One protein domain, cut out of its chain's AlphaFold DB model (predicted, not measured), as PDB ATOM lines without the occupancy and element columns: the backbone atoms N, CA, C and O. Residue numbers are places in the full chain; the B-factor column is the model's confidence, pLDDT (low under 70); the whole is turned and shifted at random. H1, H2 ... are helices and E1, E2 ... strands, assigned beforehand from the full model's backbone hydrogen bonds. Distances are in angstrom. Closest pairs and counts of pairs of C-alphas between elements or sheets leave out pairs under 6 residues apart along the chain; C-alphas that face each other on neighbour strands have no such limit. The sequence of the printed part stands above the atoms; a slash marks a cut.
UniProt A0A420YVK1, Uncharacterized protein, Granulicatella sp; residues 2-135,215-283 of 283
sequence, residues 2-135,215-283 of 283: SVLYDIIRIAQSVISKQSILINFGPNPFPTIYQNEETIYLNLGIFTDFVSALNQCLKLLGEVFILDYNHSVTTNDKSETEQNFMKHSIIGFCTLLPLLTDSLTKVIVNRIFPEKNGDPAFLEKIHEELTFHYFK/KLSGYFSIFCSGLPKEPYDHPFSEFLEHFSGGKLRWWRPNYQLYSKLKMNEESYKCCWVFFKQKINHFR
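What this domain is: This is residues 2 to 135 and 215 to 283 of the 283 residues of an uncharacterized protein of Granulicatella sp (UniProt A0A420YVK1). A small three-stranded sheet makes one side of a rounded, mostly helical body: H1 and the long H2 lie side by side over one face of it, and its other face is bare. Beyond H1 and H2, away from the sheet, H3 folds back on H2, and H4 to H10 fill the rest, with H10 far from the sheet. The printed part has 203 residues with ten named helices and three named strands, in the order H1, E1, E2, E3, then H2 to H10; the mixed sheet runs E1, E3, E2. The class is mostly helix, and the whole is compact, with a radius of gyration of the C-alphas of 16.8 A and spans of 45 by 40 by 33 A.

How they stand to each other: Start with H1, residues 2 to 12, which touches H2, residues 49 to 71, at Leu 4 and Leu 53, their closest C-alphas, 6.5 A apart, at a shallow tilt of 8 degrees, the same way. Both are on the same face of the sheet of E1 (19 to 27), E2 (31 to 34) and E3 (38 to 44), two layers, helices on one face of a sheet. E1 and E3 are parallel, with N 21 and O 39 2.8 A apart; E2 and E3 form an antiparallel hairpin, with N 40 and O 33 2.7 A apart. H3, residues 79 to 94, forms a helical hairpin with H2, the closest C-alphas being Gly 61 and Ile 90, 4.4 A. H7, residues 215 to 221, touches H3 at Gly 218 and Ser 88, 3.6 A, and H10, residues 265 to 281, at Phe 220 and Ser 267, 5.7 A. H5, residues 102 to 111, touches H1 (Ile 107 and Val 3, 6.8 A), H6, residues 119 to 134 (Thr 104 and His 126, 5.6 A), and H8, residues 237 to 244 (Ser 102 and Ser 244, 5.2 A). H4, residues 96 to 99, only just touches H6, with 3 pairs within 8 A, the closest Leu 98 and Thr 130, 6.8 A. H9, residues 255 to 260, is close to H3 but not clearly touching, at Tyr 258 and Met 85, 7.5 A. Every O i to N i+4 pair is within hydrogen-bond range in each named helix but H4, which is too short for one.

Where its parts are: Find C-alpha 2 at (150.068, 138.858, 83.514); H1 runs 14.8 A from there. E1 spans 20.7 A and bends by 60 degrees at residue 24; E3 spans 18.8 A. H2 begins at C-alpha 49, (150.496, 142.256, 93.733), and is 33.1 A long; H3 is 22.5 A, H6 21.9 A and H10 24.6 A, ending at C-alpha 281, (168.288, 147.710, 104.302).

The domain as a whole: The C-alphas farthest apart are Asp 76 and Glu 114, 49.2 A. Residues 136 to 214 are not printed; C-alphas 135 and 215 are 22.1 A apart across the cut. H7 to H8 is a long link, residues 222 to 236. Mean pLDDT of the printed part is 75.8; 47 residues are under 70, among them 2 to 18 and 68 to 77.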
ATOM      1  N   SER A   2     149.269 139.816  84.316       60.69
ATOM      2  CA  SER A   2     150.068 138.858  83.514       60.69
ATOM      3  C   SER A   2     151.086 138.036  84.323       60.69
ATOM      4  O   SER A   2     151.144 136.828  84.162       60.69
ATOM      5  N   VAL A   3     151.813 138.650  85.267       58.16
ATOM      6  CA  VAL A   3     152.901 137.977  86.017       58.16
ATOM      7  C   VAL A   3     152.401 136.800  86.862       58.16
ATOM      8  O   VAL A   3     153.016 135.741  86.876       58.16
ATOM      9  N   LEU A   4     151.260 136.973  87.543       62.25
ATOM     10  CA  LEU A   4     150.615 135.902  88.309       62.25
ATOM     11  C   LEU A   4     150.242 134.748  87.377       62.25
ATOM     12  O   LEU A   4     150.632 133.620  87.644       62.25
ATOM     13  N   TYR A   5     149.576 135.037  86.252       61.53
ATOM     14  CA  TYR A   5     149.220 134.050  85.222       61.53
ATOM     15  C   TYR A   5     150.430 133.280  84.674       61.53
ATOM     16  O   TYR A   5     150.343 132.084  84.402       61.53
ATOM     17  N   ASP A   6     151.583 133.934  84.560       60.53
ATOM     18  CA  ASP A   6     152.810 133.299  84.088       60.53
ATOM     19  C   ASP A   6     153.514 132.455  85.168       60.53
ATOM     20  O   ASP A   6     153.988 131.359  84.862       60.53
ATOM     21  N   ILE A   7     153.500 132.878  86.439       59.78
ATOM     22  CA  ILE A   7     153.917 132.033  87.578       59.78
ATOM     23  C   ILE A   7     153.020 130.797  87.669       59.78
ATOM     24  O   ILE A   7     153.507 129.697  87.913       59.78
ATOM     25  N   ILE A   8     151.728 130.955  87.376       56.44
ATOM     26  CA  ILE A   8     150.772 129.852  87.281       56.44
ATOM     27  C   ILE A   8     151.110 128.933  86.113       56.44
ATOM     28  O   ILE A   8     151.018 127.731  86.270       56.44
ATOM     29  N   ARG A   9     151.535 129.439  84.950       58.12
ATOM     30  CA  ARG A   9     151.980 128.589  83.828       58.12
ATOM     31  C   ARG A   9     153.260 127.817  84.133       58.12
ATOM     32  O   ARG A   9     153.398 126.663  83.735       58.12
ATOM     33  N   ILE A  10     154.174 128.425  84.880       56.09
ATOM     34  CA  ILE A  10     155.345 127.731  85.423       56.09
ATOM     35  C   ILE A  10     154.909 126.702  86.460       56.09
ATOM     36  O   ILE A  10     155.411 125.587  86.463       56.09
ATOM     37  N   ALA A  11     153.893 126.995  87.255       49.97
ATOM     38  CA  ALA A  11     153.271 126.005  88.109       49.97
ATOM     39  C   ALA A  11     152.449 124.944  87.365       49.97
ATOM     40  O   ALA A  11     152.373 123.816  87.813       49.97
ATOM     41  N   GLN A  12     151.860 125.221  86.206       50.97
ATOM     42  CA  GLN A  12     151.204 124.208  85.371       50.97
ATOM     43  C   GLN A  12     152.239 123.201  84.853       50.97
ATOM     44  O   GLN A  12     151.903 122.059  84.558       50.97
ATOM     45  N   SER A  13     153.522 123.579  84.830       52.75
ATOM     46  CA  SER A  13     154.629 122.640  84.661       52.75
ATOM     47  C   SER A  13     154.903 121.767  85.898       52.75
ATOM     48  O   SER A  13     155.869 121.016  85.856       52.75
ATOM     49  N   VAL A  14     154.103 121.846  86.976       50.31
ATOM     50  CA  VAL A  14     154.216 121.087  88.246       50.31
ATOM     51  C   VAL A  14     153.370 119.813  88.258       50.31
ATOM     52  O   VAL A  14     153.752 118.854  88.920       50.31
ATOM     53  N   ILE A  15     152.289 119.732  87.476       53.28
ATOM     54  CA  ILE A  15     151.375 118.581  87.518       53.28
ATOM     55  C   ILE A  15     151.218 117.991  86.125       53.28
ATOM     56  O   ILE A  15     150.927 118.687  85.158       53.28
ATOM     57  N   SER A  16     151.441 116.683  86.005       52.78
ATOM     58  CA  SER A  16     151.447 115.996  84.705       52.78
ATOM     59  C   SER A  16     150.053 115.706  84.139       52.78
ATOM     60  O   SER A  16     149.930 115.521  82.931       52.78
ATOM     61  N   LYS A  17     149.023 115.653  84.993       59.88
ATOM     62  CA  LYS A  17     147.684 115.149  84.641       59.88
ATOM     63  C   LYS A  17     146.566 116.185  84.709       59.88
ATOM     64  O   LYS A  17     145.499 115.925  84.169       59.88
ATOM     65  N   GLN A  18     146.790 117.319  85.369       65.44
ATOM     66  CA  GLN A  18     145.737 118.292  85.646       65.44
ATOM     67  C   GLN A  18     146.188 119.705  85.303       65.44
ATOM     68  O   GLN A  18     147.337 120.080  85.541       65.44
ATOM     69  N   SER A  19     145.271 120.490  84.744       71.06
ATOM     70  CA  SER A  19     145.490 121.917  84.523       71.06
ATOM     71  C   SER A  19     145.388 122.681  85.848       71.06
ATOM     72  O   SER A  19     144.663 122.270  86.746       71.06
ATOM     73  N   ILE A  20     146.123 123.786  86.001       73.25
ATOM     74  CA  ILE A  20     145.997 124.669  87.171       73.25
ATOM     75  C   ILE A  20     145.307 125.955  86.732       73.25
ATOM     76  O   ILE A  20     145.814 126.647  85.852       73.25
ATOM     77  N   LEU A  21     144.187 126.305  87.350       73.19
ATOM     78  CA  LEU A  21     143.490 127.569  87.129       73.19
ATOM     79  C   LEU A  21     143.509 128.405  88.401       73.19
ATOM     80  O   LEU A  21     143.388 127.869  89.497       73.19
ATOM     81  N   ILE A  22     143.640 129.723  88.257       71.56
ATOM     82  CA  ILE A  22     143.492 130.642  89.386       71.56
ATOM     83  C   ILE A  22     142.181 131.380  89.277       71.56
ATOM     84  O   ILE A  22     141.924 132.081  88.298       71.56
ATOM     85  N   ASN A  23     141.392 131.252  90.333       75.56
ATOM     86  CA  ASN A  23     140.171 132.006  90.483       75.56
ATOM     87  C   ASN A  23     140.462 133.234  91.335       75.56
ATOM     88  O   ASN A  23     140.825 133.141  92.512       75.56
ATOM     89  N   PHE A  24     140.264 134.392  90.719       70.62
ATOM     90  CA  PHE A  24     140.158 135.659  91.420       70.62
ATOM     91  C   PHE A  24     138.702 135.793  91.866       70.62
ATOM     92  O   PHE A  24     137.812 135.967  91.036       70.62
ATOM     93  N   GLY A  25     138.440 135.643  93.160       62.06
ATOM     94  CA  GLY A  25     137.083 135.681  93.699       62.06
ATOM     95  C   GLY A  25     137.040 136.323  95.081       62.06
ATOM     96  O   GLY A  25     138.085 136.493  95.705       62.06
ATOM     97  N   PRO A  26     135.844 136.660  95.594       62.06
ATOM     98  CA  PRO A  26     135.669 137.253  96.919       62.06
ATOM     99  C   PRO A  26     135.829 136.207  98.037       62.06
ATOM    100  O   PRO A  26     135.141 136.274  99.053       62.06
ATOM    101  N   ASN A  27     136.691 135.204  97.847       64.31
ATOM    102  CA  ASN A  27     136.927 134.208  98.876       64.31
ATOM    103  C   ASN A  27     137.603 134.893 100.066       64.31
ATOM    104  O   ASN A  27     138.595 135.602  99.882       64.31
ATOM    105  N   PRO A  28     137.103 134.689 101.294       62.97
ATOM    106  CA  PRO A  28     137.733 135.279 102.467       62.97
ATOM    107  C   PRO A  28     139.131 134.693 102.700       62.97
ATOM    108  O   PRO A  28     139.990 135.383 103.244       62.97
ATOM    109  N   PHE A  29     139.369 133.456 102.242       69.50
ATOM    110  CA  PHE A  29     140.614 132.720 102.437       69.50
ATOM    111  C   PHE A  29     141.081 132.040 101.142       69.50
ATOM    112  O   PHE A  29     140.240 131.551 100.377       69.50
ATOM    113  N   PRO A  30     142.400 131.965 100.900       77.88
ATOM    114  CA  PRO A  30     142.967 131.157  99.836       77.88
ATOM    115  C   PRO A  30     142.629 129.682 100.043       77.88
ATOM    116  O   PRO A  30     142.721 129.168 101.156       77.88
ATOM    117  N   THR A  31     142.226 128.993  98.979       82.69
ATOM    118  CA  THR A  31     141.861 127.571  99.045       82.69
ATOM    119  C   THR A  31     142.253 126.834  97.774       82.69
ATOM    120  O   THR A  31     142.353 127.424  96.696       82.69
ATOM    121  N   ILE A  32     142.440 125.522  97.901       84.69
ATOM    122  CA  ILE A  32     142.614 124.610  96.772       84.69
ATOM    123  C   ILE A  32     141.330 123.813  96.607       84.69
ATOM    124  O   ILE A  32     140.831 123.213  97.557       84.69
ATOM    125  N   TYR A  33     140.812 123.792  95.387       83.25
ATOM    126  CA  TYR A  33     139.761 122.874  94.974       83.25
ATOM    127  C   TYR A  33     140.270 122.055  93.791       83.25
ATOM    128  O   TYR A  33     140.925 122.592  92.907       83.25
ATOM    129  N   GLN A  34     139.982 120.761  93.757       82.12
ATOM    130  CA  GLN A  34     140.453 119.864  92.707       82.12
ATOM    131  C   GLN A  34     139.282 119.042  92.180       82.12
ATOM    132  O   GLN A  34     138.494 118.505  92.958       82.12
ATOM    133  N   ASN A  35     139.192 118.931  90.858       82.06
ATOM    134  CA  ASN A  35     138.405 117.905  90.183       82.06
ATOM    135  C   ASN A  35     139.347 116.963  89.409       82.06
ATOM    136  O   ASN A  35     140.566 117.046  89.558       82.06
ATOM    137  N   GLU A  36     138.804 116.047  88.607       76.12
ATOM    138  CA  GLU A  36     139.596 115.025  87.906       76.12
ATOM    139  C   GLU A  36     140.623 115.600  86.915       76.12
ATOM    140  O   GLU A  36     141.702 115.029  86.758       76.12
ATOM    141  N   GLU A  37     140.353 116.761  86.312       79.25
ATOM    142  CA  GLU A  37     141.170 117.336  85.230       79.25
ATOM    143  C   GLU A  37     141.854 118.659  85.604       79.25
ATOM    144  O   GLU A  37     142.743 119.132  84.894       79.25
ATOM    145  N   THR A  38     141.428 119.303  86.691       80.25
ATOM    146  CA  THR A  38     141.793 120.684  87.013       80.25
ATOM    147  C   THR A  38     141.933 120.908  88.513       80.25
ATOM    148  O   THR A  38     141.078 120.524  89.312       80.25
ATOM    149  N   ILE A  39     142.996 121.615  88.880       82.81
ATOM    150  CA  ILE A  39     143.215 122.184  90.203       82.81
ATOM    151  C   ILE A  39     142.960 123.686  90.139       82.81
ATOM    152  O   ILE A  39     143.567 124.415  89.358       82.81
ATOM    153  N   TYR A  40     142.061 124.150  90.988       83.19
ATOM    154  CA  TYR A  40     141.691 125.540  91.148       83.19
ATOM    155  C   TYR A  40     142.379 126.100  92.387       83.19
ATOM    156  O   TYR A  40     142.119 125.664  93.509       83.19
ATOM    157  N   LEU A  41     143.237 127.091  92.175       85.38
ATOM    158  CA  LEU A  41     143.810 127.907  93.234       85.38
ATOM    159  C   LEU A  41     142.921 129.132  93.388       85.38
ATOM    160  O   LEU A  41     142.942 130.067  92.583       85.38
ATOM    161  N   ASN A  42     142.092 129.110  94.412       84.25
ATOM    162  CA  ASN A  42     141.251 130.235  94.748       84.25
ATOM    163  C   ASN A  42     142.086 131.191  95.594       84.25
ATOM    164  O   ASN A  42     142.418 130.858  96.729       84.25
ATOM    165  N   LEU A  43     142.431 132.360  95.058       79.94
ATOM    166  CA  LEU A  43     143.067 133.395  95.872       79.94
ATOM    167  C   LEU A  43     142.020 134.044  96.778       79.94
ATOM    168  O   LEU A  43     140.848 134.162  96.405       79.94
ATOM    169  N   GLY A  44     142.453 134.438  97.974       75.69
ATOM    170  CA  GLY A  44     141.619 135.198  98.894       75.69
ATOM    171  C   GLY A  44     141.532 136.671  98.486       75.69
ATOM    172  O   GLY A  44     142.025 137.083  97.435       75.69
ATOM    173  N   ILE A  45     140.952 137.500  99.352       72.69
ATOM    174  CA  ILE A  45     141.008 138.958  99.192       72.69
ATOM    175  C   ILE A  45     142.467 139.422  99.330       72.69
ATOM    176  O   ILE A  45     143.117 139.168 100.343       72.69
ATOM    177  N   PHE A  46     142.970 140.145  98.327       72.88
ATOM    178  CA  PHE A  46     144.300 140.758  98.330       72.88
ATOM    179  C   PHE A  46     144.223 142.236  97.931       72.88
ATOM    180  O   PHE A  46     143.356 142.648  97.164       72.88
ATOM    181  N   THR A  47     145.150 143.042  98.449       68.88
ATOM    182  CA  THR A  47     145.193 144.498  98.224       68.88
ATOM    183  C   THR A  47     146.276 144.940  97.248       68.88
ATOM    184  O   THR A  47     146.250 146.070  96.767       68.88
ATOM    185  N   ASP A  48     147.236 144.066  96.955       72.62
ATOM    186  CA  ASP A  48     148.399 144.366  96.130       72.62
ATOM    187  C   ASP A  48     148.957 143.100  95.464       72.62
ATOM    188  O   ASP A  48     148.579 141.967  95.775       72.62
ATOM    189  N   PHE A  49     149.862 143.317  94.509       75.31
ATOM    190  CA  PHE A  49     150.496 142.256  93.733       75.31
ATOM    191  C   PHE A  49     151.291 141.274  94.603       75.31
ATOM    192  O   PHE A  49     151.266 140.076  94.342       75.31
ATOM    193  N   VAL A  50     151.976 141.770  95.633       77.56
ATOM    194  CA  VAL A  50     152.847 140.970  96.500       77.56
ATOM    195  C   VAL A  50     152.033 140.003  97.355       77.56
ATOM    196  O   VAL A  50     152.389 138.834  97.478       77.56
ATOM    197  N   SER A  51     150.903 140.469  97.881       76.12
ATOM    198  CA  SER A  51     149.944 139.654  98.623       76.12
ATOM    199  C   SER A  51     149.404 138.513  97.760       76.12
ATOM    200  O   SER A  51     149.434 137.354  98.176       76.12
ATOM    201  N   ALA A  52     148.979 138.828  96.531       77.75
ATOM    202  CA  ALA A  52     148.509 137.828  95.574       77.75
ATOM    203  C   ALA A  52     149.618 136.833  95.193       77.75
ATOM    204  O   ALA A  52     149.373 135.631  95.106       77.75
ATOM    205  N   LEU A  53     150.844 137.326  94.993       80.06
ATOM    206  CA  LEU A  53     152.009 136.510  94.669       80.06
ATOM    207  C   LEU A  53     152.332 135.520  95.793       80.06
ATOM    208  O   LEU A  53     152.483 134.331  95.530       80.06
ATOM    209  N   ASN A  54     152.383 135.984  97.041       81.94
ATOM    210  CA  ASN A  54     152.634 135.134  98.202       81.94
ATOM    211  C   ASN A  54     151.552 134.055  98.369       81.94
ATOM    212  O   ASN A  54     151.887 132.885  98.539       81.94
ATOM    213  N   GLN A  55     150.263 134.419  98.283       82.12
ATOM    214  CA  GLN A  55     149.171 133.436  98.342       82.12
ATOM    215  C   GLN A  55     149.296 132.399  97.220       82.12
ATOM    216  O   GLN A  55     149.180 131.204  97.475       82.12
ATOM    217  N   CYS A  56     149.601 132.841  95.998       81.69
ATOM    218  CA  CYS A  56     149.826 131.945  94.871       81.69
ATOM    219  C   CYS A  56     150.968 130.962  95.162       81.69
ATOM    220  O   CYS A  56     150.767 129.759  95.057       81.69
ATOM    221  N   LEU A  57     152.147 131.442  95.568       84.00
ATOM    222  CA  LEU A  57     153.304 130.581  95.835       84.00
ATOM    223  C   LEU A  57     153.058 129.576  96.978       84.00
ATOM    224  O   LEU A  57     153.495 128.428  96.879       84.00
ATOM    225  N   LYS A  58     152.303 129.963  98.017       86.31
ATOM    226  CA  LYS A  58     151.888 129.050  99.098       86.31
ATOM    227  C   LYS A  58     150.991 127.927  98.591       86.31
ATOM    228  O   LYS A  58     151.294 126.757  98.823       86.31
ATOM    229  N   LEU A  59     149.929 128.278  97.860       84.94
ATOM    230  CA  LEU A  59     149.006 127.298  97.281       84.94
ATOM    231  C   LEU A  59     149.725 126.366  96.294       84.94
ATOM    232  O   LEU A  59     149.418 125.183  96.217       84.94
ATOM    233  N   LEU A  60     150.734 126.866  95.578       81.06
ATOM    234  CA  LEU A  60     151.574 126.036  94.716       81.06
ATOM    235  C   LEU A  60     152.397 125.003  95.487       81.06
ATOM    236  O   LEU A  60     152.508 123.864  95.036       81.06
ATOM    237  N   GLY A  61     152.929 125.369  96.654       83.31
ATOM    238  CA  GLY A  61     153.581 124.412  97.547       83.31
ATOM    239  C   GLY A  61     152.626 123.318  98.025       83.31
ATOM    240  O   GLY A  61     152.980 122.142  98.014       83.31
ATOM    241  N   GLU A  62     151.395 123.682  98.381       85.31
ATOM    242  CA  GLU A  62     150.359 122.719  98.775       85.31
ATOM    243  C   GLU A  62     149.970 121.774  97.629       85.31
ATOM    244  O   GLU A  62     149.888 120.562  97.827       85.31
ATOM    245  N   VAL A  63     149.817 122.299  96.414       81.12
ATOM    246  CA  VAL A  63     149.588 121.495  95.207       81.12
ATOM    247  C   VAL A  63     150.719 120.504  94.952       81.12
ATOM    248  O   VAL A  63     150.466 119.337  94.652       81.12
ATOM    249  N   PHE A  64     151.970 120.946  95.087       77.75
ATOM    250  CA  PHE A  64     153.124 120.069  94.923       77.75
ATOM    251  C   PHE A  64     153.095 118.907  95.929       77.75
ATOM    252  O   PHE A  64     153.423 117.771  95.589       77.75
ATOM    253  N   ILE A  65     152.661 119.170  97.164       78.19
ATOM    254  CA  ILE A  65     152.541 118.151  98.213       78.19
ATOM    255  C   ILE A  65     151.434 117.145  97.895       78.19
ATOM    256  O   ILE A  65     151.630 115.953  98.130       78.19
ATOM    257  N   LEU A  66     150.304 117.593  97.337       76.56
ATOM    258  CA  LEU A  66     149.242 116.690  96.882       76.56
ATOM    259  C   LEU A  66     149.782 115.699  95.834       76.56
ATOM    260  O   LEU A  66     149.637 114.491  96.014       76.56
ATOM    261  N   ASP A  67     150.490 116.173  94.801       70.00
ATOM    262  CA  ASP A  67     151.106 115.299  93.778       70.00
ATOM    263  C   ASP A  67     152.184 114.368  94.368       70.00
ATOM    264  O   ASP A  67     152.275 113.186  94.018       70.00
ATOM    265  N   TYR A  68     152.986 114.870  95.312       66.94
ATOM    266  CA  TYR A  68     154.003 114.070  95.994       66.94
ATOM    267  C   TYR A  68     153.391 112.923  96.812       66.94
ATOM    268  O   TYR A  68     153.822 111.777  96.691       66.94
ATOM    269  N   ASN A  69     152.347 113.199  97.593       63.00
ATOM    270  CA  ASN A  69     151.672 112.188  98.411       63.00
ATOM    271  C   ASN A  69     150.937 111.138  97.566       63.00
ATOM    272  O   ASN A  69     150.809 109.994  97.990       63.00
ATOM    273  N   HIS A  70     150.494 111.487  96.354       57.75
ATOM    274  CA  HIS A  70     149.921 110.522  95.413       57.75
ATOM    275  C   HIS A  70     150.965 109.619  94.735       57.75
ATOM    276  O   HIS A  70     150.602 108.559  94.222       57.75
ATOM    277  N   SER A  71     152.241 110.020  94.701       52.25
ATOM    278  CA  SER A  71     153.307 109.311  93.974       52.25
ATOM    279  C   SER A  71     154.250 108.494  94.862       52.25
ATOM    280  O   SER A  71     154.935 107.605  94.355       52.25
ATOM    281  N   VAL A  72     154.275 108.746  96.173       52.62
ATOM    282  CA  VAL A  72     155.145 108.056  97.133       52.62
ATOM    283  C   VAL A  72     154.288 107.375  98.195       52.62
ATOM    284  O   VAL A  72     153.470 108.020  98.837       52.62
ATOM    285  N   THR A  73     154.501 106.077  98.432       47.59
ATOM    286  CA  THR A  73     153.988 105.374  99.618       47.59
ATOM    287  C   THR A  73     154.613 105.992 100.872       47.59
ATOM    288  O   THR A  73     155.691 105.598 101.307       47.59
ATOM    289  N   THR A  74     153.960 107.006 101.436       51.00
ATOM    290  CA  THR A  74     154.367 107.740 102.648       51.00
ATOM    291  C   THR A  74     154.141 106.955 103.947       51.00
ATOM    292  O   THR A  74     154.455 107.465 105.021       51.00
ATOM    293  N   ASN A  75     153.656 105.712 103.857       52.53
ATOM    294  CA  ASN A  75     153.141 104.917 104.977       52.53
ATOM    295  C   ASN A  75     154.156 104.551 106.080       52.53
ATOM    296  O   ASN A  75     153.715 104.135 107.146       52.53
ATOM    297  N   ASP A  76     155.464 104.744 105.878       59.28
ATOM    298  CA  ASP A  76     156.495 104.383 106.872       59.28
ATOM    299  C   ASP A  76     157.034 105.570 107.700       59.28
ATOM    300  O   ASP A  76     157.932 105.389 108.521       59.28
ATOM    301  N   LYS A  77     156.539 106.800 107.496       69.00
ATOM    302  CA  LYS A  77     157.071 108.002 108.178       69.00
ATOM    303  C   LYS A  77     156.217 108.436 109.360       69.00
ATOM    304  O   LYS A  77     154.990 108.391 109.278       69.00
ATOM    305  N   SER A  78     156.862 108.955 110.406       74.25
ATOM    306  CA  SER A  78     156.154 109.554 111.544       74.25
ATOM    307  C   SER A  78     155.380 110.813 111.134       74.25
ATOM    308  O   SER A  78     155.771 111.530 110.210       74.25
ATOM    309  N   GLU A  79     154.296 111.116 111.848       74.31
ATOM    310  CA  GLU A  79     153.475 112.315 111.623       74.31
ATOM    311  C   GLU A  79     154.308 113.609 111.681       74.31
ATOM    312  O   GLU A  79     154.167 114.497 110.838       74.31
ATOM    313  N   THR A  80     155.263 113.681 112.610       72.31
ATOM    314  CA  THR A  80     156.196 114.805 112.754       72.31
ATOM    315  C   THR A  80     157.047 115.015 111.501       72.31
ATOM    316  O   THR A  80     157.200 116.146 111.038       72.31
ATOM    317  N   GLU A  81     157.593 113.944 110.922       75.25
ATOM    318  CA  GLU A  81     158.419 114.028 109.712       75.25
ATOM    319  C   GLU A  81     157.599 114.446 108.492       75.25
ATOM    320  O   GLU A  81     158.075 115.224 107.663       75.25
ATOM    321  N   GLN A  82     156.360 113.960 108.391       77.31
ATOM    322  CA  GLN A  82     155.435 114.359 107.333       77.31
ATOM    323  C   GLN A  82     155.082 115.849 107.447       77.31
ATOM    324  O   GLN A  82     155.172 116.579 106.457       77.31
ATOM    325  N   ASN A  83     154.773 116.326 108.656       77.25
ATOM    326  CA  ASN A  83     154.462 117.732 108.920       77.25
ATOM    327  C   ASN A  83     155.657 118.655 108.665       77.25
ATOM    328  O   ASN A  83     155.510 119.674 107.983       77.25
ATOM    329  N   PHE A  84     156.853 118.286 109.134       78.50
ATOM    330  CA  PHE A  84     158.079 119.032 108.847       78.50
ATOM    331  C   PHE A  84     158.283 119.210 107.340       78.50
ATOM    332  O   PHE A  84     158.619 120.294 106.869       78.50
ATOM    333  N   MET A  85     158.023 118.164 106.564       79.62
ATOM    334  CA  MET A  85     158.304 118.157 105.132       79.62
ATOM    335  C   MET A  85     157.258 118.864 104.308       79.62
ATOM    336  O   MET A  85     157.614 119.603 103.390       79.62
ATOM    337  N   LYS A  86     155.994 118.733 104.702       83.25
ATOM    338  CA  LYS A  86     154.906 119.569 104.207       83.25
ATOM    339  C   LYS A  86     155.275 121.049 104.347       83.25
ATOM    340  O   LYS A  86     155.274 121.793 103.368       83.25
ATOM    341  N   HIS A  87     155.647 121.478 105.550       84.56
ATOM    342  CA  HIS A  87     155.945 122.885 105.807       84.56
ATOM    343  C   HIS A  87     157.266 123.363 105.200       84.56
ATOM    344  O   HIS A  87     157.339 124.501 104.745       84.56
ATOM    345  N   SER A  88     158.270 122.494 105.116       82.69
ATOM    346  CA  SER A  88     159.524 122.764 104.405       82.69
ATOM    347  C   SER A  88     159.274 123.026 102.920       82.69
ATOM    348  O   SER A  88     159.663 124.070 102.409       82.69
ATOM    349  N   ILE A  89     158.530 122.148 102.238       81.88
ATOM    350  CA  ILE A  89     158.194 122.313 100.817       81.88
ATOM    351  C   ILE A  89     157.403 123.603 100.569       81.88
ATOM    352  O   ILE A  89     157.718 124.336  99.628       81.88
ATOM    353  N   ILE A  90     156.413 123.913 101.414       84.75
ATOM    354  CA  ILE A  90     155.667 125.179 101.323       84.75
ATOM    355  C   ILE A  90     156.616 126.369 101.510       84.75
ATOM    356  O   ILE A  90     156.567 127.318 100.725       84.75
ATOM    357  N   GLY A  91     157.517 126.306 102.495       83.88
ATOM    358  CA  GLY A  91     158.556 127.311 102.718       83.88
ATOM    359  C   GLY A  91     159.444 127.522 101.488       83.88
ATOM    360  O   GLY A  91     159.663 128.666 101.086       83.88
ATOM    361  N   PHE A  92     159.880 126.440 100.834       85.31
ATOM    362  CA  PHE A  92     160.690 126.507  99.611       85.31
ATOM    363  C   PHE A  92     159.920 127.117  98.461       85.31
ATOM    364  O   PHE A  92     160.437 128.010  97.813       85.31
ATOM    365  N   CYS A  93     158.675 126.711  98.230       83.06
ATOM    366  CA  CYS A  93     157.871 127.279  97.149       83.06
ATOM    367  C   CYS A  93     157.584 128.767  97.363       83.06
ATOM    368  O   CYS A  93     157.521 129.523  96.396       83.06
ATOM    369  N   THR A  94     157.447 129.188  98.621       84.19
ATOM    370  CA  THR A  94     157.017 130.545  98.963       84.19
ATOM    371  C   THR A  94     158.171 131.530  99.047       84.19
ATOM    372  O   THR A  94     158.101 132.597  98.448       84.19
ATOM    373  N   LEU A  95     159.220 131.212  99.810       84.75
ATOM    374  CA  LEU A  95     160.226 132.199 100.201       84.75
ATOM    375  C   LEU A  95     161.528 132.054  99.411       84.75
ATOM    376  O   LEU A  95     162.097 133.057  98.995       84.75
ATOM    377  N   LEU A  96     161.997 130.833  99.159       85.50
ATOM    378  CA  LEU A  96     163.316 130.607  98.565       85.50
ATOM    379  C   LEU A  96     163.488 131.221  97.145       85.50
ATOM    380  O   LEU A  96     164.506 131.875  96.910       85.50
ATOM    381  N   PRO A  97     162.511 131.135  96.218       83.62
ATOM    382  CA  PRO A  97     162.562 131.821  94.926       83.62
ATOM    383  C   PRO A  97     162.608 133.346  95.016       83.62
ATOM    384  O   PRO A  97     163.019 133.980  94.053       83.62
ATOM    385  N   LEU A  98     162.157 133.923  96.137       81.94
ATOM    386  CA  LEU A  98     162.221 135.361  96.412       81.94
ATOM    387  C   LEU A  98     163.538 135.768  97.065       81.94
ATOM    388  O   LEU A  98     163.972 136.901  96.889       81.94
ATOM    389  N   LEU A  99     164.156 134.873  97.845       81.50
ATOM    390  CA  LEU A  99     165.479 135.115  98.434       81.50
ATOM    391  C   LEU A  99     166.599 134.999  97.399       81.50
ATOM    392  O   LEU A  99     167.706 135.471  97.643       81.50
ATOM    393  N   THR A 100     166.310 134.346  96.277       82.44
ATOM    394  CA  THR A 100     167.215 134.159  95.143       82.44
ATOM    395  C   THR A 100     166.703 134.923  93.932       82.44
ATOM    396  O   THR A 100     165.564 135.390  93.899       82.44
ATOM    397  N   ASP A 101     167.519 135.027  92.891       83.50
ATOM    398  CA  ASP A 101     167.099 135.635  91.630       83.50
ATOM    399  C   ASP A 101     166.195 134.708  90.790       83.50
ATOM    400  O   ASP A 101     165.803 135.074  89.684       83.50
ATOM    401  N   SER A 102     165.817 133.527  91.297       84.38
ATOM    402  CA  SER A 102     165.060 132.514  90.549       84.38
ATOM    403  C   SER A 102     163.690 133.013  90.097       84.38
ATOM    404  O   SER A 102     163.338 132.857  88.925       84.38
ATOM    405  N   LEU A 103     162.919 133.650  90.990       84.38
ATOM    406  CA  LEU A 103     161.643 134.244  90.591       84.38
ATOM    407  C   LEU A 103     161.858 135.446  89.664       84.38
ATOM    408  O   LEU A 103     161.095 135.647  88.722       84.38
ATOM    409  N   THR A 104     162.924 136.214  89.877       85.69
ATOM    410  CA  THR A 104     163.266 137.345  89.010       85.69
ATOM    411  C   THR A 104     163.598 136.894  87.590       85.69
ATOM    412  O   THR A 104     163.050 137.447  86.640       85.69
ATOM    413  N   LYS A 105     164.421 135.854  87.429       84.19
ATOM    414  CA  LYS A 105     164.740 135.222  86.141       84.19
ATOM    415  C   LYS A 105     163.471 134.783  85.425       84.19
ATOM    416  O   LYS A 105     163.304 135.066  84.246       84.19
ATOM    417  N   VAL A 106     162.546 134.155  86.151       81.88
ATOM    418  CA  VAL A 106     161.226 133.773  85.631       81.88
ATOM    419  C   VAL A 106     160.452 134.982  85.096       81.88
ATOM    420  O   VAL A 106     159.963 134.951  83.966       81.88
ATOM    421  N   ILE A 107     160.359 136.050  85.890       80.12
ATOM    422  CA  ILE A 107     159.633 137.271  85.527       80.12
ATOM    423  C   ILE A 107     160.279 137.936  84.304       80.12
ATOM    424  O   ILE A 107     159.582 138.255  83.341       80.12
ATOM    425  N   VAL A 108     161.603 138.115  84.314       83.31
ATOM    426  CA  VAL A 108     162.349 138.780  83.236       83.31
ATOM    427  C   VAL A 108     162.296 137.972  81.948       83.31
ATOM    428  O   VAL A 108     161.877 138.515  80.934       83.31
ATOM    429  N   ASN A 109     162.584 136.669  81.984       81.81
ATOM    430  CA  ASN A 109     162.545 135.811  80.793       81.81
ATOM    431  C   ASN A 109     161.192 135.833  80.080       81.81
ATOM    432  O   ASN A 109     161.116 135.538  78.887       81.81
ATOM    433  N   ARG A 110     160.115 136.137  80.812       74.94
ATOM    434  CA  ARG A 110     158.757 136.075  80.290       74.94
ATOM    435  C   ARG A 110     158.182 137.424  79.887       74.94
ATOM    436  O   ARG A 110     157.550 137.509  78.838       74.94
ATOM    437  N   ILE A 111     158.361 138.443  80.721       77.25
ATOM    438  CA  ILE A 111     157.759 139.770  80.527       77.25
ATOM    439  C   ILE A 111     158.702 140.695  79.767       77.25
ATOM    440  O   ILE A 111     158.243 141.526  78.991       77.25
ATOM    441  N   PHE A 112     160.004 140.515  79.975       81.25
ATOM    442  CA  PHE A 112     161.069 141.312  79.379       81.25
ATOM    443  C   PHE A 112     162.087 140.387  78.692       81.25
ATOM    444  O   PHE A 112     163.267 140.400  79.054       81.25
ATOM    445  N   PRO A 113     161.664 139.511  77.753       83.19
ATOM    446  CA  PRO A 113     162.560 138.537  77.126       83.19
ATOM    447  C   PRO A 113     163.760 139.199  76.433       83.19
ATOM    448  O   PRO A 113     164.838 138.614  76.377       83.19
ATOM    449  N   GLU A 114     163.608 140.435  75.957       87.44
ATOM    450  CA  GLU A 114     164.672 141.263  75.385       87.44
ATOM    451  C   GLU A 114     165.728 141.714  76.405       87.44
ATOM    452  O   GLU A 114     166.810 142.155  76.023       87.44
ATOM    453  N   LYS A 115     165.413 141.617  77.699       86.31
ATOM    454  CA  LYS A 115     166.308 141.890  78.829       86.31
ATOM    455  C   LYS A 115     166.872 140.619  79.459       86.31
ATOM    456  O   LYS A 115     167.583 140.698  80.460       86.31
ATOM    457  N   ASN A 116     166.581 139.449  78.890       79.69
ATOM    458  CA  ASN A 116     167.190 138.206  79.336       79.69
ATOM    459  C   ASN A 116     168.715 138.274  79.133       79.69
ATOM    460  O   ASN A 116     169.192 138.533  78.030       79.69
ATOM    461  N   GLY A 117     169.473 138.063  80.209       81.75
ATOM    462  CA  GLY A 117     170.934 138.160  80.212       81.75
ATOM    463  C   GLY A 117     171.501 139.546  80.533       81.75
ATOM    464  O   GLY A 117     172.720 139.678  80.528       81.75
ATOM    465  N   ASP A 118     170.667 140.551  80.839       91.06
ATOM    466  CA  ASP A 118     171.096 141.850  81.384       91.06
ATOM    467  C   ASP A 118     171.180 141.765  82.925       91.06
ATOM    468  O   ASP A 118     170.139 141.779  83.596       91.06
ATOM    469  N   PRO A 119     172.388 141.664  83.522       89.94
ATOM    470  CA  PRO A 119     172.530 141.461  84.963       89.94
ATOM    471  C   PRO A 119     172.033 142.658  85.774       89.94
ATOM    472  O   PRO A 119     171.427 142.470  86.823       89.94
ATOM    473  N   ALA A 120     172.223 143.880  85.264       91.19
ATOM    474  CA  ALA A 120     171.796 145.097  85.947       91.19
ATOM    475  C   ALA A 120     170.265 145.216  85.964       91.19
ATOM    476  O   ALA A 120     169.674 145.660  86.948       91.19
ATOM    477  N   PHE A 121     169.599 144.792  84.885       89.12
ATOM    478  CA  PHE A 121     168.139 144.743  84.854       89.12
ATOM    479  C   PHE A 121     167.578 143.661  85.785       89.12
ATOM    480  O   PHE A 121     166.616 143.924  86.508       89.12
ATOM    481  N   LEU A 122     168.185 142.469  85.805       88.75
ATOM    482  CA  LEU A 122     167.811 141.395  86.732       88.75
ATOM    483  C   LEU A 122     167.951 141.842  88.192       88.75
ATOM    484  O   LEU A 122     167.006 141.691  88.962       88.75
ATOM    485  N   GLU A 123     169.086 142.438  88.558       90.06
ATOM    486  CA  GLU A 123     169.326 142.960  89.906       90.06
ATOM    487  C   GLU A 123     168.267 143.996  90.291       90.06
ATOM    488  O   GLU A 123     167.599 143.839  91.309       90.06
ATOM    489  N   LYS A 124     167.990 144.967  89.413       89.31
ATOM    490  CA  LYS A 124     166.963 145.989  89.649       89.31
ATOM    491  C   LYS A 124     165.569 145.400  89.894       89.31
ATOM    492  O   LYS A 124     164.853 145.851  90.787       89.31
ATOM    493  N   ILE A 125     165.143 144.419  89.094       86.19
ATOM    494  CA  ILE A 125     163.833 143.773  89.287       86.19
ATOM    495  C   ILE A 125     163.814 142.970  90.591       86.19
ATOM    496  O   ILE A 125     162.803 142.968  91.293       86.19
ATOM    497  N   HIS A 126     164.918 142.303  90.928       87.75
ATOM    498  CA  HIS A 126     165.042 141.554  92.174       87.75
ATOM    499  C   HIS A 126     164.988 142.470  93.405       87.75
ATOM    500  O   HIS A 126     164.280 142.170  94.370       87.75
ATOM    501  N   GLU A 127     165.674 143.612  93.363       86.81
ATOM    502  CA  GLU A 127     165.616 144.641  94.400       86.81
ATOM    503  C   GLU A 127     164.198 145.182  94.574       86.81
ATOM    504  O   GLU A 127     163.696 145.196  95.691       86.81
ATOM    505  N   GLU A 128     163.511 145.547  93.490       83.81
ATOM    506  CA  GLU A 128     162.138 146.062  93.560       83.81
ATOM    507  C   GLU A 128     161.176 145.014  94.147       83.81
ATOM    508  O   GLU A 128     160.361 145.307  95.026       83.81
ATOM    509  N   LEU A 129     161.293 143.762  93.699       81.88
ATOM    510  CA  LEU A 129     160.476 142.654  94.182       81.88
ATOM    511  C   LEU A 129     160.708 142.397  95.674       81.88
ATOM    512  O   LEU A 129     159.749 142.329  96.441       81.88
ATOM    513  N   THR A 130     161.970 142.279  96.093       83.06
ATOM    514  CA  THR A 130     162.320 142.048  97.501       83.06
ATOM    515  C   THR A 130     161.979 143.254  98.369       83.06
ATOM    516  O   THR A 130     161.481 143.065  99.476       83.06
ATOM    517  N   PHE A 131     162.138 144.476  97.861       81.12
ATOM    518  CA  PHE A 131     161.680 145.691  98.521       81.12
ATOM    519  C   PHE A 131     160.191 145.601  98.813       81.12
ATOM    520  O   PHE A 131     159.823 145.625  99.975       81.12
ATOM    521  N   HIS A 132     159.309 145.403  97.832       77.12
ATOM    522  CA  HIS A 132     157.869 145.330  98.135       77.12
ATOM    523  C   HIS A 132     157.483 144.117  98.991       77.12
ATOM    524  O   HIS A 132     156.514 144.187  99.749       77.12
ATOM    525  N   TYR A 133     158.250 143.027  98.915       78.00
ATOM    526  CA  TYR A 133     158.030 141.828  99.721       78.00
ATOM    527  C   TYR A 133     158.391 142.017 101.203       78.00
ATOM    528  O   TYR A 133     157.655 141.563 102.078       78.00
ATOM    529  N   PHE A 134     159.493 142.715 101.495       76.94
ATOM    530  CA  PHE A 134     160.016 142.913 102.854       76.94
ATOM    531  C   PHE A 134     159.769 144.308 103.428       76.94
ATOM    532  O   PHE A 134     159.975 144.518 104.624       76.94
ATOM    533  N   LYS A 135     159.344 145.274 102.610       71.50
ATOM    534  CA  LYS A 135     159.045 146.630 103.060       71.50
ATOM    535  C   LYS A 135     157.890 146.573 104.041       71.50
ATOM    536  O   LYS A 135     156.731 146.341 103.691       71.50
ATOM    537  N   LYS A 215     155.736 124.751 110.875       84.94
ATOM    538  CA  LYS A 215     155.857 125.915 109.985       84.94
ATOM    539  C   LYS A 215     157.176 126.663 110.173       84.94
ATOM    540  O   LYS A 215     157.860 126.919 109.182       84.94
ATOM    541  N   LEU A 216     157.563 126.968 111.414       84.81
ATOM    542  CA  LEU A 216     158.856 127.595 111.722       84.81
ATOM    543  C   LEU A 216     160.029 126.753 111.237       84.81
ATOM    544  O   LEU A 216     160.925 127.265 110.569       84.81
ATOM    545  N   SER A 217     159.991 125.452 111.518       81.44
ATOM    546  CA  SER A 217     161.032 124.516 111.096       81.44
ATOM    547  C   SER A 217     161.185 124.498 109.574       81.44
ATOM    548  O   SER A 217     162.307 124.511 109.065       81.44
ATOM    549  N   GLY A 218     160.069 124.557 108.838       83.00
ATOM    550  CA  GLY A 218     160.083 124.688 107.383       83.00
ATOM    551  C   GLY A 218     160.788 125.957 106.904       83.00
ATOM    552  O   GLY A 218     161.641 125.890 106.021       83.00
ATOM    553  N   TYR A 219     160.519 127.103 107.532       84.69
ATOM    554  CA  TYR A 219     161.215 128.350 107.211       84.69
ATOM    555  C   TYR A 219     162.707 128.320 107.553       84.69
ATOM    556  O   TYR A 219     163.516 128.771 106.746       84.69
ATOM    557  N   PHE A 220     163.099 127.772 108.705       84.94
ATOM    558  CA  PHE A 220     164.515 127.683 109.078       84.94
ATOM    559  C   PHE A 220     165.300 126.725 108.198       84.94
ATOM    560  O   PHE A 220     166.477 126.971 107.946       84.94
ATOM    561  N   SER A 221     164.654 125.683 107.674       83.31
ATOM    562  CA  SER A 221     165.313 124.740 106.771       83.31
ATOM    563  C   SER A 221     165.841 125.401 105.489       83.31
ATOM    564  O   SER A 221     166.811 124.906 104.926       83.31
ATOM    565  N   ILE A 222     165.300 126.562 105.082       85.62
ATOM    566  CA  ILE A 222     165.828 127.395 103.979       85.62
ATOM    567  C   ILE A 222     167.287 127.803 104.217       85.62
ATOM    568  O   ILE A 222     168.034 127.994 103.266       85.62
ATOM    569  N   PHE A 223     167.688 127.926 105.481       85.25
ATOM    570  CA  PHE A 223     168.999 128.407 105.905       85.25
ATOM    571  C   PHE A 223     169.907 127.270 106.401       85.25
ATOM    572  O   PHE A 223     170.896 127.532 107.088       85.25
ATOM    573  N   CYS A 224     169.592 126.005 106.088       82.19
ATOM    574  CA  CYS A 224     170.315 124.847 106.628       82.19
ATOM    575  C   CYS A 224     171.799 124.799 106.232       82.19
ATOM    576  O   CYS A 224     172.606 124.199 106.943       82.19
ATOM    577  N   SER A 225     172.169 125.445 105.123       78.81
ATOM    578  CA  SER A 225     173.559 125.576 104.665       78.81
ATOM    579  C   SER A 225     174.082 127.016 104.743       78.81
ATOM    580  O   SER A 225     175.075 127.354 104.105       78.81
ATOM    581  N   GLY A 226     173.442 127.860 105.556       79.81
ATOM    582  CA  GLY A 226     173.835 129.247 105.785       79.81
ATOM    583  C   GLY A 226     172.949 130.262 105.061       79.81
ATOM    584  O   GLY A 226     171.799 129.991 104.719       79.81
ATOM    585  N   LEU A 227     173.478 131.473 104.854       78.88
ATOM    586  CA  LEU A 227     172.773 132.503 104.091       78.88
ATOM    587  C   LEU A 227     172.651 132.097 102.609       78.88
ATOM    588  O   LEU A 227     173.655 131.675 102.032       78.88
ATOM    589  N   PRO A 228     171.483 132.318 101.978       70.88
ATOM    590  CA  PRO A 228     171.308 132.259 100.531       70.88
ATOM    591  C   PRO A 228     172.402 133.065  99.808       70.88
ATOM    592  O   PRO A 228     172.428 134.290  99.922       70.88
ATOM    593  N   LYS A 229     173.321 132.406  99.097       68.44
ATOM    594  CA  LYS A 229     174.393 133.057  98.322       68.44
ATOM    595  C   LYS A 229     174.501 132.406  96.954       68.44
ATOM    596  O   LYS A 229     174.391 131.193  96.860       68.44
ATOM    597  N   GLU A 230     174.752 133.206  95.922       62.31
ATOM    598  CA  GLU A 230     175.058 132.706  94.581       62.31
ATOM    599  C   GLU A 230     176.583 132.528  94.400       62.31
ATOM    600  O   GLU A 230     177.337 133.415  94.815       62.31
ATOM    601  N   PRO A 231     177.065 131.428  93.784       61.28
ATOM    602  CA  PRO A 231     176.292 130.266  93.345       61.28
ATOM    603  C   PRO A 231     175.742 129.479  94.539       61.28
ATOM    604  O   PRO A 231     176.440 129.260  95.530       61.28
ATOM    605  N   TYR A 232     174.484 129.063  94.425       64.81
ATOM    606  CA  TYR A 232     173.787 128.321  95.468       64.81
ATOM    607  C   TYR A 232     174.411 126.920  95.617       64.81
ATOM    608  O   TYR A 232     174.078 126.009  94.866       64.81
ATOM    609  N   ASP A 233     175.337 126.728  96.560       70.81
ATOM    610  CA  ASP A 233     175.778 125.399  97.017       70.81
ATOM    611  C   ASP A 233     174.906 124.979  98.205       70.81
ATOM    612  O   ASP A 233     175.265 125.125  99.375       70.81
ATOM    613  N   HIS A 234     173.673 124.577  97.891       76.75
ATOM    614  CA  HIS A 234     172.629 124.318  98.871       76.75
ATOM    615  C   HIS A 234     171.889 123.020  98.536       76.75
ATOM    616  O   HIS A 234     171.679 122.703  97.364       76.75
ATOM    617  N   PRO A 235     171.327 122.317  99.532       78.06
ATOM    618  CA  PRO A 235     170.372 121.236  99.291       78.06
ATOM    619  C   PRO A 235     169.179 121.591  98.377       78.06
ATOM    620  O   PRO A 235     168.501 120.687  97.902       78.06
ATOM    621  N   PHE A 236     168.921 122.878  98.104       79.06
ATOM    622  CA  PHE A 236     167.812 123.341  97.258       79.06
ATOM    623  C   PHE A 236     168.225 123.840  95.880       79.06
ATOM    624  O   PHE A 236     167.368 124.325  95.145       79.06
ATOM    625  N   SER A 237     169.494 123.745  95.498       82.19
ATOM    626  CA  SER A 237     169.932 124.244  94.189       82.19
ATOM    627  C   SER A 237     169.171 123.559  93.055       82.19
ATOM    628  O   SER A 237     168.646 124.228  92.172       82.19
ATOM    629  N   GLU A 238     168.956 122.246  93.172       83.56
ATOM    630  CA  GLU A 238     168.124 121.488  92.236       83.56
ATOM    631  C   GLU A 238     166.676 122.013  92.191       83.56
ATOM    632  O   GLU A 238     166.096 122.137  91.113       83.56
ATOM    633  N   PHE A 239     166.082 122.364  93.337       84.44
ATOM    634  CA  PHE A 239     164.742 122.960  93.377       84.44
ATOM    635  C   PHE A 239     164.698 124.283  92.601       84.44
ATOM    636  O   PHE A 239     163.797 124.487  91.790       84.44
ATOM    637  N   LEU A 240     165.679 125.165  92.816       84.88
ATOM    638  CA  LEU A 240     165.760 126.473  92.162       84.88
ATOM    639  C   LEU A 240     165.986 126.360  90.649       84.88
ATOM    640  O   LEU A 240     165.367 127.095  89.876       84.88
ATOM    641  N   GLU A 241     166.814 125.412  90.210       84.38
ATOM    642  CA  GLU A 241     167.014 125.093  88.791       84.38
ATOM    643  C   GLU A 241     165.705 124.649  88.130       84.38
ATOM    644  O   GLU A 241     165.326 125.142  87.064       84.38
ATOM    645  N   HIS A 242     164.963 123.753  88.783       82.19
ATOM    646  CA  HIS A 242     163.675 123.290  88.275       82.19
ATOM    647  C   HIS A 242     162.602 124.384  88.316       82.19
ATOM    648  O   HIS A 242     161.786 124.469  87.393       82.19
ATOM    649  N   PHE A 243     162.601 125.227  89.351       82.06
ATOM    650  CA  PHE A 243     161.687 126.357  89.484       82.06
ATOM    651  C   PHE A 243     161.913 127.374  88.359       82.06
ATOM    652  O   PHE A 243     161.000 127.671  87.589       82.06
ATOM    653  N   SER A 244     163.148 127.863  88.221       79.88
ATOM    654  CA  SER A 244     163.516 128.867  87.217       79.88
ATOM    655  C   SER A 244     163.427 128.340  85.782       79.88
ATOM    656  O   SER A 244     163.100 129.090  84.863       79.88
ATOM    657  N   GLY A 245     163.653 127.037  85.590       77.69
ATOM    658  CA  GLY A 245     163.547 126.356  84.302       77.69
ATOM    659  C   GLY A 245     162.132 125.937  83.892       77.69
ATOM    660  O   GLY A 245     161.983 125.360  82.814       77.69
ATOM    661  N   GLY A 246     161.102 126.170  84.716       73.88
ATOM    662  CA  GLY A 246     159.732 125.733  84.411       73.88
ATOM    663  C   GLY A 246     159.595 124.211  84.314       73.88
ATOM    664  O   GLY A 246     158.941 123.687  83.410       73.88
ATOM    665  N   LYS A 247     160.281 123.487  85.203       77.44
ATOM    666  CA  LYS A 247     160.330 122.018  85.251       77.44
ATOM    667  C   LYS A 247     160.038 121.478  86.648       77.44
ATOM    668  O   LYS A 247     160.424 120.356  86.958       77.44
ATOM    669  N   LEU A 248     159.338 122.230  87.491       74.19
ATOM    670  CA  LEU A 248     159.167 121.871  88.897       74.19
ATOM    671  C   LEU A 248     158.458 120.510  89.111       74.19
ATOM    672  O   LEU A 248     158.770 119.845  90.089       74.19
ATOM    673  N   ARG A 249     157.654 119.991  88.157       70.12
ATOM    674  CA  ARG A 249     157.114 118.598  88.208       70.12
ATOM    675  C   ARG A 249     158.171 117.491  88.212       70.12
ATOM    676  O   ARG A 249     157.855 116.346  88.521       70.12
ATOM    677  N   TRP A 250     159.383 117.797  87.755       74.44
ATOM    678  CA  TRP A 250     160.485 116.836  87.631       74.44
ATOM    679  C   TRP A 250     161.312 116.812  88.912       74.44
ATOM    680  O   TRP A 250     161.997 115.827  89.169       74.44
ATOM    681  N   TRP A 251     161.205 117.858  89.735       77.62
ATOM    682  CA  TRP A 251     161.850 117.888  91.032       77.62
ATOM    683  C   TRP A 251     161.135 116.928  91.981       77.62
ATOM    684  O   TRP A 251     159.921 117.003  92.174       77.62
ATOM    685  N   ARG A 252     161.889 116.005  92.579       74.44
ATOM    686  CA  ARG A 252     161.364 115.033  93.541       74.44
ATOM    687  C   ARG A 252     162.190 115.114  94.824       74.44
ATOM    688  O   ARG A 252     163.333 114.657  94.822       74.44
ATOM    689  N   PRO A 253     161.644 115.658  95.933       70.25
ATOM    690  CA  PRO A 253     162.371 115.693  97.194       70.25
ATOM    691  C   PRO A 253     162.604 114.256  97.679       70.25
ATOM    692  O   PRO A 253     161.668 113.522  98.007       70.25
ATOM    693  N   ASN A 254     163.870 113.844  97.695       68.69
ATOM    694  CA  ASN A 254     164.296 112.514  98.127       68.69
ATOM    695  C   ASN A 254     164.758 112.528  99.593       68.69
ATOM    696  O   ASN A 254     165.006 113.585 100.161       68.69
ATOM    697  N   TYR A 255     164.918 111.360 100.218       63.88
ATOM    698  CA  TYR A 255     165.329 111.262 101.629       63.88
ATOM    699  C   TYR A 255     166.669 111.958 101.941       63.88
ATOM    700  O   TYR A 255     166.850 112.485 103.040       63.88
ATOM    701  N   GLN A 256     167.601 112.017 100.985       68.06
ATOM    702  CA  GLN A 256     168.863 112.724 101.204       68.06
ATOM    703  C   GLN A 256     168.623 114.215 101.429       68.06
ATOM    704  O   GLN A 256     169.284 114.793 102.291       68.06
ATOM    705  N   LEU A 257     167.642 114.812 100.741       71.88
ATOM    706  CA  LEU A 257     167.195 116.170 101.031       71.88
ATOM    707  C   LEU A 257     166.769 116.270 102.498       71.88
ATOM    708  O   LEU A 257     167.382 117.028 103.235       71.88
ATOM    709  N   TYR A 258     165.839 115.428 102.957       68.50
ATOM    710  CA  TYR A 258     165.297 115.451 104.328       68.50
ATOM    711  C   TYR A 258     166.411 115.397 105.383       68.50
ATOM    712  O   TYR A 258     166.407 116.162 106.344       68.50
ATOM    713  N   SER A 259     167.394 114.514 105.184       69.44
ATOM    714  CA  SER A 259     168.534 114.381 106.092       69.44
ATOM    715  C   SER A 259     169.400 115.644 106.160       69.44
ATOM    716  O   SER A 259     169.913 115.974 107.228       69.44
ATOM    717  N   LYS A 260     169.504 116.379 105.046       73.88
ATOM    718  CA  LYS A 260     170.209 117.662 104.933       73.88
ATOM    719  C   LYS A 260     169.384 118.851 105.438       73.88
ATOM    720  O   LYS A 260     169.969 119.874 105.767       73.88
ATOM    721  N   LEU A 261     168.058 118.715 105.525       72.44
ATOM    722  CA  LEU A 261     167.150 119.757 106.028       72.44
ATOM    723  C   LEU A 261     167.063 119.817 107.548       72.44
ATOM    724  O   LEU A 261     166.378 120.692 108.078       72.44
ATOM    725  N   LYS A 262     167.712 118.885 108.254       68.38
ATOM    726  CA  LYS A 262     167.688 118.871 109.714       68.38
ATOM    727  C   LYS A 262     168.190 120.207 110.248       68.38
ATOM    728  O   LYS A 262     169.343 120.581 110.044       68.38
ATOM    729  N   MET A 263     167.290 120.894 110.944       71.12
ATOM    730  CA  MET A 263     167.573 122.163 111.589       71.12
ATOM    731  C   MET A 263     168.751 121.999 112.547       71.12
ATOM    732  O   MET A 263     168.805 121.064 113.347       71.12
ATOM    733  N   ASN A 264     169.681 122.939 112.469       73.06
ATOM    734  CA  ASN A 264     170.746 123.106 113.443       73.06
ATOM    735  C   ASN A 264     170.701 124.539 113.988       73.06
ATOM    736  O   ASN A 264     170.018 125.409 113.442       73.06
ATOM    737  N   GLU A 265     171.426 124.791 115.075       79.00
ATOM    738  CA  GLU A 265     171.481 126.114 115.710       79.00
ATOM    739  C   GLU A 265     171.932 127.214 114.728       79.00
ATOM    740  O   GLU A 265     171.486 128.360 114.805       79.00
ATOM    741  N   GLU A 266     172.766 126.851 113.751       81.12
ATOM    742  CA  GLU A 266     173.256 127.757 112.714       81.12
ATOM    743  C   GLU A 266     172.149 128.201 111.745       81.12
ATOM    744  O   GLU A 266     172.121 129.357 111.327       81.12
ATOM    745  N   SER A 267     171.181 127.328 111.456       81.88
ATOM    746  CA  SER A 267     170.033 127.621 110.584       81.88
ATOM    747  C   SER A 267     169.180 128.750 111.168       81.88
ATOM    748  O   SER A 267     168.821 129.704 110.475       81.88
ATOM    749  N   TYR A 268     168.912 128.679 112.477       82.06
ATOM    750  CA  TYR A 268     168.189 129.717 113.212       82.06
ATOM    751  C   TYR A 268     168.958 131.047 113.212       82.06
ATOM    752  O   TYR A 268     168.391 132.095 112.886       82.06
ATOM    753  N   LYS A 269     170.268 131.007 113.500       84.44
ATOM    754  CA  LYS A 269     171.135 132.197 113.476       84.44
ATOM    755  C   LYS A 269     171.130 132.857 112.100       84.44
ATOM    756  O   LYS A 269     170.899 134.062 112.007       84.44
ATOM    757  N   CYS A 270     171.322 132.082 111.037       85.56
ATOM    758  CA  CYS A 270     171.342 132.582 109.665       85.56
ATOM    759  C   CYS A 270     170.009 133.211 109.258       85.56
ATOM    760  O   CYS A 270     170.007 134.310 108.701       85.56
ATOM    761  N   CYS A 271     168.886 132.572 109.597       84.81
ATOM    762  CA  CYS A 271     167.560 133.137 109.371       84.81
ATOM    763  C   CYS A 271     167.422 134.511 110.047       84.81
ATOM    764  O   CYS A 271     167.024 135.490 109.411       84.81
ATOM    765  N   TRP A 272     167.813 134.624 111.320       81.06
ATOM    766  CA  TRP A 272     167.725 135.890 112.049       81.06
ATOM    767  C   TRP A 272     168.640 136.977 111.473       81.06
ATOM    768  O   TRP A 272     168.212 138.120 111.293       81.06
ATOM    769  N   VAL A 273     169.887 136.626 111.136       85.25
ATOM    770  CA  VAL A 273     170.826 137.548 110.479       85.25
ATOM    771  C   VAL A 273     170.244 138.062 109.163       85.25
ATOM    772  O   VAL A 273     170.268 139.271 108.932       85.25
ATOM    773  N   PHE A 274     169.673 137.179 108.339       84.00
ATOM    774  CA  PHE A 274     169.061 137.545 107.065       84.00
ATOM    775  C   PHE A 274     167.941 138.575 107.243       84.00
ATOM    776  O   PHE A 274     167.982 139.655 106.649       84.00
ATOM    777  N   PHE A 275     166.959 138.282 108.099       78.19
ATOM    778  CA  PHE A 275     165.840 139.198 108.313       78.19
ATOM    779  C   PHE A 275     166.295 140.520 108.927       78.19
ATOM    780  O   PHE A 275     165.844 141.574 108.485       78.19
ATOM    781  N   LYS A 276     167.242 140.503 109.872       78.69
ATOM    782  CA  LYS A 276     167.811 141.732 110.444       78.69
ATOM    783  C   LYS A 276     168.484 142.602 109.379       78.69
ATOM    784  O   LYS A 276     168.289 143.816 109.379       78.69
ATOM    785  N   GLN A 277     169.245 142.000 108.463       80.56
ATOM    786  CA  GLN A 277     169.856 142.714 107.337       80.56
ATOM    787  C   GLN A 277     168.794 143.323 106.419       80.56
ATOM    788  O   GLN A 277     168.884 144.506 106.102       80.56
ATOM    789  N   LYS A 278     167.764 142.557 106.039       75.31
ATOM    790  CA  LYS A 278     166.692 143.046 105.157       75.31
ATOM    791  C   LYS A 278     165.866 144.161 105.800       75.31
ATOM    792  O   LYS A 278     165.619 145.165 105.145       75.31
ATOM    793  N   ILE A 279     165.521 144.053 107.084       69.12
ATOM    794  CA  ILE A 279     164.842 145.136 107.815       69.12
ATOM    795  C   ILE A 279     165.692 146.409 107.802       69.12
ATOM    796  O   ILE A 279     165.170 147.481 107.530       69.12
ATOM    797  N   ASN A 280     166.992 146.307 108.091       67.25
ATOM    798  CA  ASN A 280     167.874 147.476 108.117       67.25
ATOM    799  C   ASN A 280     168.096 148.086 106.729       67.25
ATOM    800  O   ASN A 280     168.265 149.292 106.629       67.25
ATOM    801  N   HIS A 281     168.110 147.264 105.681       70.50
ATOM    802  CA  HIS A 281     168.288 147.710 104.302       70.50
ATOM    803  C   HIS A 281     167.051 148.437 103.746       70.50
ATOM    804  O   HIS A 281     167.190 149.298 102.885       70.50
ATOM    805  N   PHE A 282     165.856 148.107 104.245       60.19
ATOM    806  CA  PHE A 282     164.586 148.679 103.784       60.19
ATOM    807  C   PHE A 282     163.940 149.678 104.767       60.19
ATOM    808  O   PHE A 282     162.792 150.073 104.553       60.19
ATOM    809  N   ARG A 283     164.653 150.058 105.837       56.75
ATOM    810  CA  ARG A 283     164.322 151.195 106.713       56.75
ATOM    811  C   ARG A 283     164.719 152.508 106.054       56.75
ATOM    812  O   ARG A 283     163.914 153.457 106.170       56.75
TER     813      ARG A 283